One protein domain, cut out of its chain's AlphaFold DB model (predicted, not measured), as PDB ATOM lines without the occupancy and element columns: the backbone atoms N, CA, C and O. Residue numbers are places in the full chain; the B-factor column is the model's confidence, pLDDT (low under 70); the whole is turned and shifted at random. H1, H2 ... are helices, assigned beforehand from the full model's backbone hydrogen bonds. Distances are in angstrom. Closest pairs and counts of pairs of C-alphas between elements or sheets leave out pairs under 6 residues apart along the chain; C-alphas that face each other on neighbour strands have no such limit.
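This is residues 178 to 225 and 297 to 332 of the 332 residues of an uncharacterized protein of Malassezia vespertilionis (UniProt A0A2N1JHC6). Two long helices overlap near their ends, the later part of H1 beside the first part of H2, and from this overlap their free arms, residues 178 to 201 of H1 and residues 312 to 329 of H2, run out toward the two far ends as a wide, shallow V. After H1 a short tail, residues 218 to 225, turns aside near the overlap. The printed part has 84 residues with two named helices, H1 then H2, and no named strand, and its class is all helix. It is extended, with a radius of gyration of the C-alphas of 23.5 A, and its outline is a rod spanning 87 by 30 by 16 A.

H1, residues 178 to 217, is the longest helix by residues and measures 58.8 A from C-alpha 178 at (50.351, 39.010, -2.283) to C-alpha 217 at (23.629, 39.578, -54.639). H2, residues 297 to 329, measures 47.3 A and ends with C-alpha 329 at (32.370, 59.635, -77.720).

H1 touches H2 with residues 205 to 215 alone, and H2 touches H1 with residues 297 to 307 alone. Their closest C-alphas are those of Ser 209 and Val 300, 6.8 A apart. The helices run the same way at a steep tilt of 41 degrees, and their centres are 32.8 A apart. In H1 and H2 every O i to N i+4 pair is within hydrogen-bond range.

The two C-alphas farthest apart are those of Ser 178 and Pro 332, the chain's last residue, at 87.2 A. Residues 226 to 296 are not printed, and C-alphas 225 and 297 are 15.2 A apart across this cut, over which the link from H1 to H2 runs. The mean pLDDT of the printed part is 89.2, with residues 178 to 181 and 222 to 225 under 70.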
ATOM      1  N   SER A 178      50.473  37.894  -1.335       59.28
ATOM      2  CA  SER A 178      50.351  39.010  -2.283       59.28
ATOM      3  C   SER A 178      50.759  38.616  -3.713       59.28
ATOM      4  O   SER A 178      50.102  39.025  -4.680       59.28
ATOM      5  N   ASN A 179      51.762  37.746  -3.873       61.28
ATOM      6  CA  ASN A 179      52.173  37.213  -5.173       61.28
ATOM      7  C   ASN A 179      51.139  36.241  -5.769       61.28
ATOM      8  O   ASN A 179      50.860  36.301  -6.973       61.28
ATOM      9  N   LEU A 180      50.493  35.403  -4.952       62.16
ATOM     10  CA  LEU A 180      49.375  34.546  -5.376       62.16
ATOM     11  C   LEU A 180      48.137  35.369  -5.774       62.16
ATOM     12  O   LEU A 180      47.517  35.114  -6.818       62.16
ATOM     13  N   ALA A 181      47.803  36.411  -5.009       64.25
ATOM     14  CA  ALA A 181      46.761  37.370  -5.376       64.25
ATOM     15  C   ALA A 181      47.114  38.113  -6.684       64.25
ATOM     16  O   ALA A 181      46.278  38.245  -7.581       64.25
ATOM     17  N   GLY A 182      48.376  38.505  -6.869       73.50
ATOM     18  CA  GLY A 182      48.879  39.102  -8.108       73.50
ATOM     19  C   GLY A 182      48.773  38.164  -9.316       73.50
ATOM     20  O   GLY A 182      48.307  38.569 -10.387       73.50
ATOM     21  N   ALA A 183      49.125  36.887  -9.152       75.62
ATOM     22  CA  ALA A 183      49.048  35.874 -10.204       75.62
ATOM     23  C   ALA A 183      47.600  35.589 -10.634       75.62
ATOM     24  O   ALA A 183      47.306  35.489 -11.832       75.62
ATOM     25  N   THR A 184      46.665  35.519  -9.682       83.19
ATOM     26  CA  THR A 184      45.236  35.329  -9.979       83.19
ATOM     27  C   THR A 184      44.620  36.553 -10.661       83.19
ATOM     28  O   THR A 184      43.868  36.398 -11.632       83.19
ATOM     29  N   VAL A 185      44.991  37.770 -10.248       84.50
ATOM     30  CA  VAL A 185      44.586  39.020 -10.912       84.50
ATOM     31  C   VAL A 185      45.152  39.097 -12.333       84.50
ATOM     32  O   VAL A 185      44.406  39.399 -13.268       84.50
ATOM     33  N   LYS A 186      46.431  38.754 -12.535       92.19
ATOM     34  CA  LYS A 186      47.063  38.692 -13.865       92.19
ATOM     35  C   LYS A 186      46.358  37.684 -14.771       92.19
ATOM     36  O   LYS A 186      46.016  38.019 -15.904       92.19
ATOM     37  N   ARG A 187      46.064  36.480 -14.265       91.88
ATOM     38  CA  ARG A 187      45.309  35.452 -14.997       91.88
ATOM     39  C   ARG A 187      43.917  35.949 -15.388       91.88
ATOM     40  O   ARG A 187      43.509  35.761 -16.532       91.88
ATOM     41  N   ARG A 188      43.201  36.611 -14.474       90.75
ATOM     42  CA  ARG A 188      41.873  37.181 -14.752       90.75
ATOM     43  C   ARG A 188      41.941  38.257 -15.837       90.75
ATOM     44  O   ARG A 188      41.160  38.196 -16.783       90.75
ATOM     45  N   ARG A 189      42.887  39.201 -15.741       92.94
ATOM     46  CA  ARG A 189      43.103  40.236 -16.768       92.94
ATOM     47  C   ARG A 189      43.409  39.612 -18.129       92.94
ATOM     48  O   ARG A 189      42.766  39.978 -19.106       92.94
ATOM     49  N   HIS A 190      44.298  38.618 -18.169       93.62
ATOM     50  CA  HIS A 190      44.626  37.885 -19.391       93.62
ATOM     51  C   HIS A 190      43.385  37.229 -20.020       93.62
ATOM     52  O   HIS A 190      43.113  37.444 -21.199       93.62
ATOM     53  N   ILE A 191      42.572  36.508 -19.236       94.44
ATOM     54  CA  ILE A 191      41.329  35.877 -19.719       94.44
ATOM     55  C   ILE A 191      40.372  36.914 -20.320       94.44
ATOM     56  O   ILE A 191      39.846  36.701 -21.411       94.44
ATOM     57  N   VAL A 192      40.158  38.043 -19.636       93.94
ATOM     58  CA  VAL A 192      39.261  39.107 -20.118       93.94
ATOM     59  C   VAL A 192      39.803  39.746 -21.398       93.94
ATOM     60  O   VAL A 192      39.043  39.945 -22.347       93.94
ATOM     61  N   SER A 193      41.108  40.024 -21.461       96.06
ATOM     62  CA  SER A 193      41.742  40.595 -22.654       96.06
ATOM     63  C   SER A 193      41.668  39.655 -23.863       96.06
ATOM     64  O   SER A 193      41.289  40.083 -24.951       96.06
ATOM     65  N   GLU A 194      41.914  38.356 -23.672       97.81
ATOM     66  CA  GLU A 194      41.836  37.363 -24.746       97.81
ATOM     67  C   GLU A 194      40.386  37.129 -25.187       97.81
ATOM     68  O   GLU A 194      40.112  36.965 -26.376       97.81
ATOM     69  N   GLN A 195      39.419  37.180 -24.266       97.56
ATOM     70  CA  GLN A 195      38.008  37.127 -24.640       97.56
ATOM     71  C   GLN A 195      37.596  38.348 -25.474       97.56
ATOM     72  O   GLN A 195      36.892  38.177 -26.469       97.56
ATOM     73  N   ARG A 196      38.057  39.555 -25.114       98.06
ATOM     74  CA  ARG A 196      37.830  40.774 -25.911       98.06
ATOM     75  C   ARG A 196      38.407  40.618 -27.317       98.06
ATOM     76  O   ARG A 196      37.679  40.811 -28.286       98.06
ATOM     77  N   ARG A 197      39.662  40.172 -27.432       98.06
ATOM     78  CA  ARG A 197      40.309  39.892 -28.722       98.06
ATOM     79  C   ARG A 197      39.508  38.883 -29.554       98.06
ATOM     80  O   ARG A 197      39.267  39.099 -30.737       98.06
ATOM     81  N   ARG A 198      39.042  37.787 -28.946       97.25
ATOM     82  CA  ARG A 198      38.207  36.784 -29.637       97.25
ATOM     83  C   ARG A 198      36.870  37.350 -30.105       97.25
ATOM     84  O   ARG A 198      36.409  36.949 -31.169       97.25
ATOM     85  N   ASN A 199      36.242  38.229 -29.326       97.69
ATOM     86  CA  ASN A 199      34.993  38.887 -29.714       97.69
ATOM     87  C   ASN A 199      35.205  39.788 -30.935       97.69
ATOM     88  O   ASN A 199      34.492  39.612 -31.916       97.69
ATOM     89  N   GLN A 200      36.249  40.619 -30.929       97.94
ATOM     90  CA  GLN A 200      36.613  41.456 -32.078       97.94
ATOM     91  C   GLN A 200      36.846  40.612 -33.344       97.94
ATOM     92  O   GLN A 200      36.321  40.915 -34.414       97.94
ATOM     93  N   VAL A 201      37.554  39.481 -33.223       96.12
ATOM     94  CA  VAL A 201      37.721  38.547 -34.349       96.12
ATOM     95  C   VAL A 201      36.366  38.004 -34.819       96.12
ATOM     96  O   VAL A 201      36.114  37.973 -36.019       96.12
ATOM     97  N   ARG A 202      35.462  37.594 -33.920       95.75
ATOM     98  CA  ARG A 202      34.120  37.121 -34.323       95.75
ATOM     99  C   ARG A 202      33.336  38.201 -35.069       95.75
ATOM    100  O   ARG A 202      32.767  37.892 -36.107       95.75
ATOM    101  N   GLU A 203      33.353  39.437 -34.582       95.56
ATOM    102  CA  GLU A 203      32.695  40.582 -35.225       95.56
ATOM    103  C   GLU A 203      33.247  40.832 -36.634       95.56
ATOM    104  O   GLU A 203      32.470  40.971 -37.580       95.56
ATOM    105  N   SER A 204      34.573  40.778 -36.811       95.94
ATOM    106  CA  SER A 204      35.195  40.908 -38.138       95.94
ATOM    107  C   SER A 204      34.754  39.804 -39.111       95.94
ATOM    108  O   SER A 204      34.424  40.092 -40.259       95.94
ATOM    109  N   PHE A 205      34.647  38.550 -38.650       95.00
ATOM    110  CA  PHE A 205      34.139  37.440 -39.466       95.00
ATOM    111  C   PHE A 205      32.657  37.609 -39.825       95.00
ATOM    112  O   PHE A 205      32.257  37.260 -40.937       95.00
ATOM    113  N   THR A 206      31.846  38.165 -38.923       92.81
ATOM    114  CA  THR A 206      30.448  38.508 -39.212       92.81
ATOM    115  C   THR A 206      30.360  39.580 -40.301       92.81
ATOM    116  O   THR A 206      29.600  39.406 -41.254       92.81
ATOM    117  N   ARG A 207      31.177  40.644 -40.221       95.06
ATOM    118  CA  ARG A 207      31.246  41.691 -41.259       95.06
ATOM    119  C   ARG A 207      31.680  41.109 -42.607       95.06
ATOM    120  O   ARG A 207      31.011  41.356 -43.605       95.06
ATOM    121  N   LEU A 208      32.730  40.280 -42.632       94.00
ATOM    122  CA  LEU A 208      33.186  39.597 -43.852       94.00
ATOM    123  C   LEU A 208      32.091  38.721 -44.469       94.00
ATOM    124  O   LEU A 208      31.869  38.770 -45.673       94.00
ATOM    125  N   SER A 209      31.369  37.958 -43.649       91.44
ATOM    126  CA  SER A 209      30.284  37.095 -44.133       91.44
ATOM    127  C   SER A 209      29.130  37.910 -44.731       91.44
ATOM    128  O   SER A 209      28.567  37.514 -45.747       91.44
ATOM    129  N   SER A 210      28.806  39.067 -44.142       92.12
ATOM    130  CA  SER A 210      27.804  39.988 -44.691       92.12
ATOM    131  C   SER A 210      28.238  40.587 -46.032       92.12
ATOM    132  O   SER A 210      27.428  40.643 -46.954       92.12
ATOM    133  N   LEU A 211      29.509  40.982 -46.168       93.44
ATOM    134  CA  LEU A 211      30.050  41.488 -47.434       93.44
ATOM    135  C   LEU A 211      30.007  40.422 -48.530       93.44
ATOM    136  O   LEU A 211      29.559  40.715 -49.630       93.44
ATOM    137  N   LEU A 212      30.387  39.179 -48.220       91.25
ATOM    138  CA  LEU A 212      30.286  38.066 -49.167       91.25
ATOM    139  C   LEU A 212      28.846  37.850 -49.651       91.25
ATOM    140  O   LEU A 212      28.630  37.614 -50.838       91.25
ATOM    141  N   GLU A 213      27.862  37.950 -48.757       88.50
ATOM    142  CA  GLU A 213      26.451  37.820 -49.131       88.50
ATOM    143  C   GLU A 213      25.996  38.958 -50.056       88.50
ATOM    144  O   GLU A 213      25.359  38.711 -51.079       88.50
ATOM    145  N   GLN A 214      26.405  40.196 -49.767       90.56
ATOM    146  CA  GLN A 214      26.163  41.333 -50.659       90.56
ATOM    147  C   GLN A 214      26.823  41.109 -52.026       90.56
ATOM    148  O   GLN A 214      26.173  41.267 -53.056       90.56
ATOM    149  N   SER A 215      28.080  40.662 -52.067       89.38
ATOM    150  CA  SER A 215      28.785  40.383 -53.323       89.38
ATOM    151  C   SER A 215      28.096  39.304 -54.163       89.38
ATOM    152  O   SER A 215      28.036  39.425 -55.388       89.38
ATOM    153  N   ARG A 216      27.506  38.277 -53.534       86.62
ATOM    154  CA  ARG A 216      26.672  37.286 -54.238       86.62
ATOM    155  C   ARG A 216      25.428  37.924 -54.846       86.62
ATOM    156  O   ARG A 216      25.093  37.616 -55.992       86.62
ATOM    157  N   ALA A 217      24.770  38.829 -54.119       85.88
ATOM    158  CA  ALA A 217      23.629  39.578 -54.639       85.88
ATOM    159  C   ALA A 217      24.016  40.423 -55.871       85.88
ATOM    160  O   ALA A 217      23.268  40.438 -56.847       85.88
ATOM    161  N   PHE A 218      25.219  41.008 -55.878       85.31
ATOM    162  CA  PHE A 218      25.776  41.788 -56.996       85.31
ATOM    163  C   PHE A 218      26.256  40.964 -58.204       85.31
ATOM    164  O   PHE A 218      26.762  41.530 -59.170       85.31
ATOM    165  N   GLY A 219      26.089  39.639 -58.198       85.12
ATOM    166  CA  GLY A 219      26.411  38.793 -59.353       85.12
ATOM    167  C   GLY A 219      27.684  37.968 -59.198       85.12
ATOM    168  O   GLY A 219      27.938  37.095 -60.027       85.12
ATOM    169  N   ALA A 220      28.408  38.096 -58.083       81.88
ATOM    170  CA  ALA A 220      29.517  37.211 -57.733       81.88
ATOM    171  C   ALA A 220      29.022  35.838 -57.211       81.88
ATOM    172  O   ALA A 220      29.591  35.225 -56.308       81.88
ATOM    173  N   ARG A 221      27.921  35.335 -57.786       70.56
ATOM    174  CA  ARG A 221      27.261  34.067 -57.431       70.56
ATOM    175  C   ARG A 221      28.158  32.854 -57.697       70.56
ATOM    176  O   ARG A 221      27.990  31.808 -57.077       70.56
ATOM    177  N   ALA A 222      29.129  33.008 -58.598       63.06
ATOM    178  CA  ALA A 222      30.090  31.975 -58.972       63.06
ATOM    179  C   ALA A 222      31.260  31.809 -57.983       63.06
ATOM    180  O   ALA A 222      32.052  30.888 -58.162       63.06
ATOM    181  N   LEU A 223      31.357  32.630 -56.926       63.97
ATOM    182  CA  LEU A 223      32.404  32.558 -55.890       63.97
ATOM    183  C   LEU A 223      32.242  31.371 -54.923       63.97
ATOM    184  O   LEU A 223      32.356  31.496 -53.705       63.97
ATOM    185  N   GLY A 224      31.943  30.196 -55.473       58.16
ATOM    186  CA  GLY A 224      32.020  28.939 -54.744       58.16
ATOM    187  C   GLY A 224      30.792  28.572 -53.915       58.16
ATOM    188  O   GLY A 224      30.951  27.830 -52.955       58.16
ATOM    189  N   LEU A 225      29.578  29.022 -54.274       52.09
ATOM    190  CA  LEU A 225      28.323  28.492 -53.696       52.09
ATOM    191  C   LEU A 225      27.190  28.193 -54.697       52.09
ATOM    192  O   LEU A 225      26.088  27.870 -54.273       52.09
ATOM    193  N   LYS A 297      35.473  29.037 -40.756       89.00
ATOM    194  CA  LYS A 297      36.305  30.261 -40.843       89.00
ATOM    195  C   LYS A 297      37.264  30.241 -42.033       89.00
ATOM    196  O   LYS A 297      37.411  31.247 -42.712       89.00
ATOM    197  N   SER A 298      37.903  29.101 -42.288       88.31
ATOM    198  CA  SER A 298      38.769  28.922 -43.454       88.31
ATOM    199  C   SER A 298      37.987  29.041 -44.760       88.31
ATOM    200  O   SER A 298      38.463  29.701 -45.671       88.31
ATOM    201  N   ALA A 299      36.773  28.484 -44.842       87.12
ATOM    202  CA  ALA A 299      35.920  28.640 -46.021       87.12
ATOM    203  C   ALA A 299      35.559  30.110 -46.286       87.12
ATOM    204  O   ALA A 299      35.641  30.544 -47.428       87.12
ATOM    205  N   VAL A 300      35.239  30.890 -45.245       89.00
ATOM    206  CA  VAL A 300      35.006  32.339 -45.384       89.00
ATOM    207  C   VAL A 300      36.247  33.036 -45.947       89.00
ATOM    208  O   VAL A 300      36.129  33.830 -46.872       89.00
ATOM    209  N   LEU A 301      37.442  32.718 -45.442       93.12
ATOM    210  CA  LEU A 301      38.682  33.331 -45.935       93.12
ATOM    211  C   LEU A 301      38.986  32.961 -47.392       93.12
ATOM    212  O   LEU A 301      39.374  33.837 -48.157       93.12
ATOM    213  N   PHE A 302      38.774  31.705 -47.798       89.88
ATOM    214  CA  PHE A 302      38.941  31.307 -49.200       89.88
ATOM    215  C   PHE A 302      37.944  32.026 -50.116       89.88
ATOM    216  O   PHE A 302      38.350  32.573 -51.134       89.88
ATOM    217  N   GLN A 303      36.679  32.143 -49.703       88.69
ATOM    218  CA  GLN A 303      35.669  32.900 -50.451       88.69
ATOM    219  C   GLN A 303      36.033  34.383 -50.598       88.69
ATOM    220  O   GLN A 303      35.759  34.979 -51.634       88.69
ATOM    221  N   VAL A 304      36.657  34.989 -49.581       93.25
ATOM    222  CA  VAL A 304      37.149  36.373 -49.665       93.25
ATOM    223  C   VAL A 304      38.285  36.494 -50.680       93.25
ATOM    224  O   VAL A 304      38.295  37.444 -51.454       93.25
ATOM    225  N   ILE A 305      39.224  35.545 -50.711       93.44
ATOM    226  CA  ILE A 305      40.316  35.548 -51.697       93.44
ATOM    227  C   ILE A 305      39.749  35.451 -53.117       93.44
ATOM    228  O   ILE A 305      40.124  36.242 -53.982       93.44
ATOM    229  N   ASP A 306      38.803  34.537 -53.336       90.50
ATOM    230  CA  ASP A 306      38.149  34.386 -54.634       90.50
ATOM    231  C   ASP A 306      37.385  35.667 -55.017       90.50
ATOM    232  O   ASP A 306      37.446  36.105 -56.168       90.50
ATOM    233  N   LEU A 307      36.699  36.303 -54.054       92.06
ATOM    234  CA  LEU A 307      35.991  37.567 -54.268       92.06
ATOM    235  C   LEU A 307      36.933  38.677 -54.724       92.06
ATOM    236  O   LEU A 307      36.601  39.394 -55.665       92.06
ATOM    237  N   LEU A 308      38.085  38.823 -54.072       94.50
ATOM    238  CA  LEU A 308      39.072  39.836 -54.439       94.50
ATOM    239  C   LEU A 308      39.552  39.632 -55.877       94.50
ATOM    240  O   LEU A 308      39.522  40.570 -56.669       94.50
ATOM    241  N   TYR A 309      39.879  38.392 -56.247       92.31
ATOM    242  CA  TYR A 309      40.269  38.074 -57.618       92.31
ATOM    243  C   TYR A 309      39.157  38.397 -58.629       92.31
ATOM    244  O   TYR A 309      39.412  38.974 -59.686       92.31
ATOM    245  N   TRP A 310      37.905  38.064 -58.305       91.81
ATOM    246  CA  TRP A 310      36.766  38.394 -59.160       91.81
ATOM    247  C   TRP A 310      36.581  39.908 -59.315       91.81
ATOM    248  O   TRP A 310      36.413  40.378 -60.441       91.81
ATOM    249  N   LEU A 311      36.655  40.672 -58.220       94.06
ATOM    250  CA  LEU A 311      36.550  42.133 -58.238       94.06
ATOM    251  C   LEU A 311      37.651  42.769 -59.088       94.06
ATOM    252  O   LEU A 311      37.366  43.684 -59.861       94.06
ATOM    253  N   ASP A 312      38.879  42.263 -59.007       95.38
ATOM    254  CA  ASP A 312      39.987  42.742 -59.830       95.38
ATOM    255  C   ASP A 312      39.712  42.520 -61.318       95.38
ATOM    256  O   ASP A 312      39.841  43.448 -62.123       95.38
ATOM    257  N   VAL A 313      39.254  41.323 -61.698       92.88
ATOM    258  CA  VAL A 313      38.879  41.033 -63.088       92.88
ATOM    259  C   VAL A 313      37.775  41.984 -63.557       92.88
ATOM    260  O   VAL A 313      37.936  42.608 -64.608       92.88
ATOM    261  N   GLN A 314      36.706  42.166 -62.772       93.19
ATOM    262  CA  GLN A 314      35.614  43.084 -63.117       93.19
ATOM    263  C   GLN A 314      36.100  44.529 -63.271       93.19
ATOM    264  O   GLN A 314      35.781  45.179 -64.265       93.19
ATOM    265  N   ASN A 315      36.940  45.012 -62.354       96.50
ATOM    266  CA  ASN A 315      37.529  46.346 -62.435       96.50
ATOM    267  C   ASN A 315      38.362  46.533 -63.710       96.50
ATOM    268  O   ASN A 315      38.285  47.585 -64.346       96.50
ATOM    269  N   THR A 316      39.145  45.529 -64.120       97.38
ATOM    270  CA  THR A 316      39.909  45.632 -65.375       97.38
ATOM    271  C   THR A 316      39.006  45.673 -66.603       97.38
ATOM    272  O   THR A 316      39.310  46.406 -67.543       97.38
ATOM    273  N   THR A 317      37.907  44.919 -66.614       96.75
ATOM    274  CA  THR A 317      36.927  44.934 -67.706       96.75
ATOM    275  C   THR A 317      36.235  46.288 -67.787       96.75
ATOM    276  O   THR A 317      36.302  46.930 -68.828       96.75
ATOM    277  N   LEU A 318      35.711  46.792 -66.664       97.31
ATOM    278  CA  LEU A 318      35.060  48.102 -66.602       97.31
ATOM    279  C   LEU A 318      35.980  49.229 -67.079       97.31
ATOM    280  O   LEU A 318      35.559  50.089 -67.843       97.31
ATOM    281  N   ARG A 319      37.261  49.207 -66.689       98.25
ATOM    282  CA  ARG A 319      38.244  50.191 -67.169       98.25
ATOM    283  C   ARG A 319      38.453  50.133 -68.684       98.25
ATOM    284  O   ARG A 319      38.611  51.181 -69.302       98.25
ATOM    285  N   ARG A 320      38.464  48.937 -69.287       98.31
ATOM    286  CA  ARG A 320      38.561  48.791 -70.751       98.31
ATOM    287  C   ARG A 320      37.306  49.321 -71.436       98.31
ATOM    288  O   ARG A 320      37.431  50.064 -72.404       98.31
ATOM    289  N   ASP A 321      36.131  48.982 -70.920       98.19
ATOM    290  CA  ASP A 321      34.853  49.402 -71.497       98.19
ATOM    291  C   ASP A 321      34.696  50.926 -71.445       98.19
ATOM    292  O   ASP A 321      34.329  51.540 -72.446       98.19
ATOM    293  N   ILE A 322      35.068  51.553 -70.322       98.12
ATOM    294  CA  ILE A 322      35.120  53.015 -70.187       98.12
ATOM    295  C   ILE A 322      36.034  53.618 -71.258       98.12
ATOM    296  O   ILE A 322      35.602  54.509 -71.981       98.12
ATOM    297  N   ALA A 323      37.251  53.094 -71.431       98.06
ATOM    298  CA  ALA A 323      38.185  53.615 -72.431       98.06
ATOM    299  C   ALA A 323      37.642  53.506 -73.872       98.06
ATOM    300  O   ALA A 323      37.842  54.409 -74.687       98.06
ATOM    301  N   VAL A 324      36.930  52.421 -74.199       98.19
ATOM    302  CA  VAL A 324      36.278  52.248 -75.510       98.19
ATOM    303  C   VAL A 324      35.147  53.259 -75.701       98.19
ATOM    304  O   VAL A 324      35.044  53.867 -76.770       98.19
ATOM    305  N   LEU A 325      34.312  53.464 -74.679       98.00
ATOM    306  CA  LEU A 325      33.211  54.428 -74.720       98.00
ATOM    307  C   LEU A 325      33.718  55.866 -74.841       98.00
ATOM    308  O   LEU A 325      33.200  56.625 -75.656       98.00
ATOM    309  N   GLU A 326      34.765  56.224 -74.099       97.69
ATOM    310  CA  GLU A 326      35.426  57.526 -74.201       97.69
ATOM    311  C   GLU A 326      35.997  57.750 -75.607       97.69
ATOM    312  O   GLU A 326      35.809  58.818 -76.193       97.69
ATOM    313  N   GLN A 327      36.625  56.731 -76.206       97.56
ATOM    314  CA  GLN A 327      37.130  56.822 -77.576       97.56
ATOM    315  C   GLN A 327      36.005  56.967 -78.612       97.56
ATOM    316  O   GLN A 327      36.172  57.685 -79.599       97.56
ATOM    317  N   ALA A 328      34.875  56.282 -78.419       97.00
ATOM    318  CA  ALA A 328      33.714  56.390 -79.296       97.00
ATOM    319  C   ALA A 328      33.052  57.771 -79.192       97.00
ATOM    320  O   ALA A 328      32.723  58.361 -80.219       97.00
ATOM    321  N   ALA A 329      32.921  58.306 -77.975       96.81
ATOM    322  CA  ALA A 329      32.370  59.635 -77.720       96.81
ATOM    323  C   ALA A 329      33.269  60.770 -78.243       96.81
ATOM    324  O   ALA A 329      32.773  61.839 -78.584       96.81
ATOM    325  N   ALA A 330      34.582  60.544 -78.331       95.25
ATOM    326  CA  ALA A 330      35.541  61.511 -78.861       95.25
ATOM    327  C   ALA A 330      35.595  61.573 -80.402       95.25
ATOM    328  O   ALA A 330      36.303  62.423 -80.946       95.25
ATOM    329  N   ARG A 331      34.902  60.679 -81.126       87.06
ATOM    330  CA  ARG A 331      34.818  60.763 -82.592       87.06
ATOM    331  C   ARG A 331      33.837  61.885 -82.979       87.06
ATOM    332  O   ARG A 331      32.694  61.821 -82.537       87.06
ATOM    333  N   PRO A 332      34.286  62.894 -83.750       74.06
ATOM    334  CA  PRO A 332      33.489  64.072 -84.094       74.06
ATOM    335  C   PRO A 332      32.340  63.781 -85.061       74.06
ATOM    336  O   PRO A 332      32.460  62.822 -85.863       74.06
TER     337      PRO A 332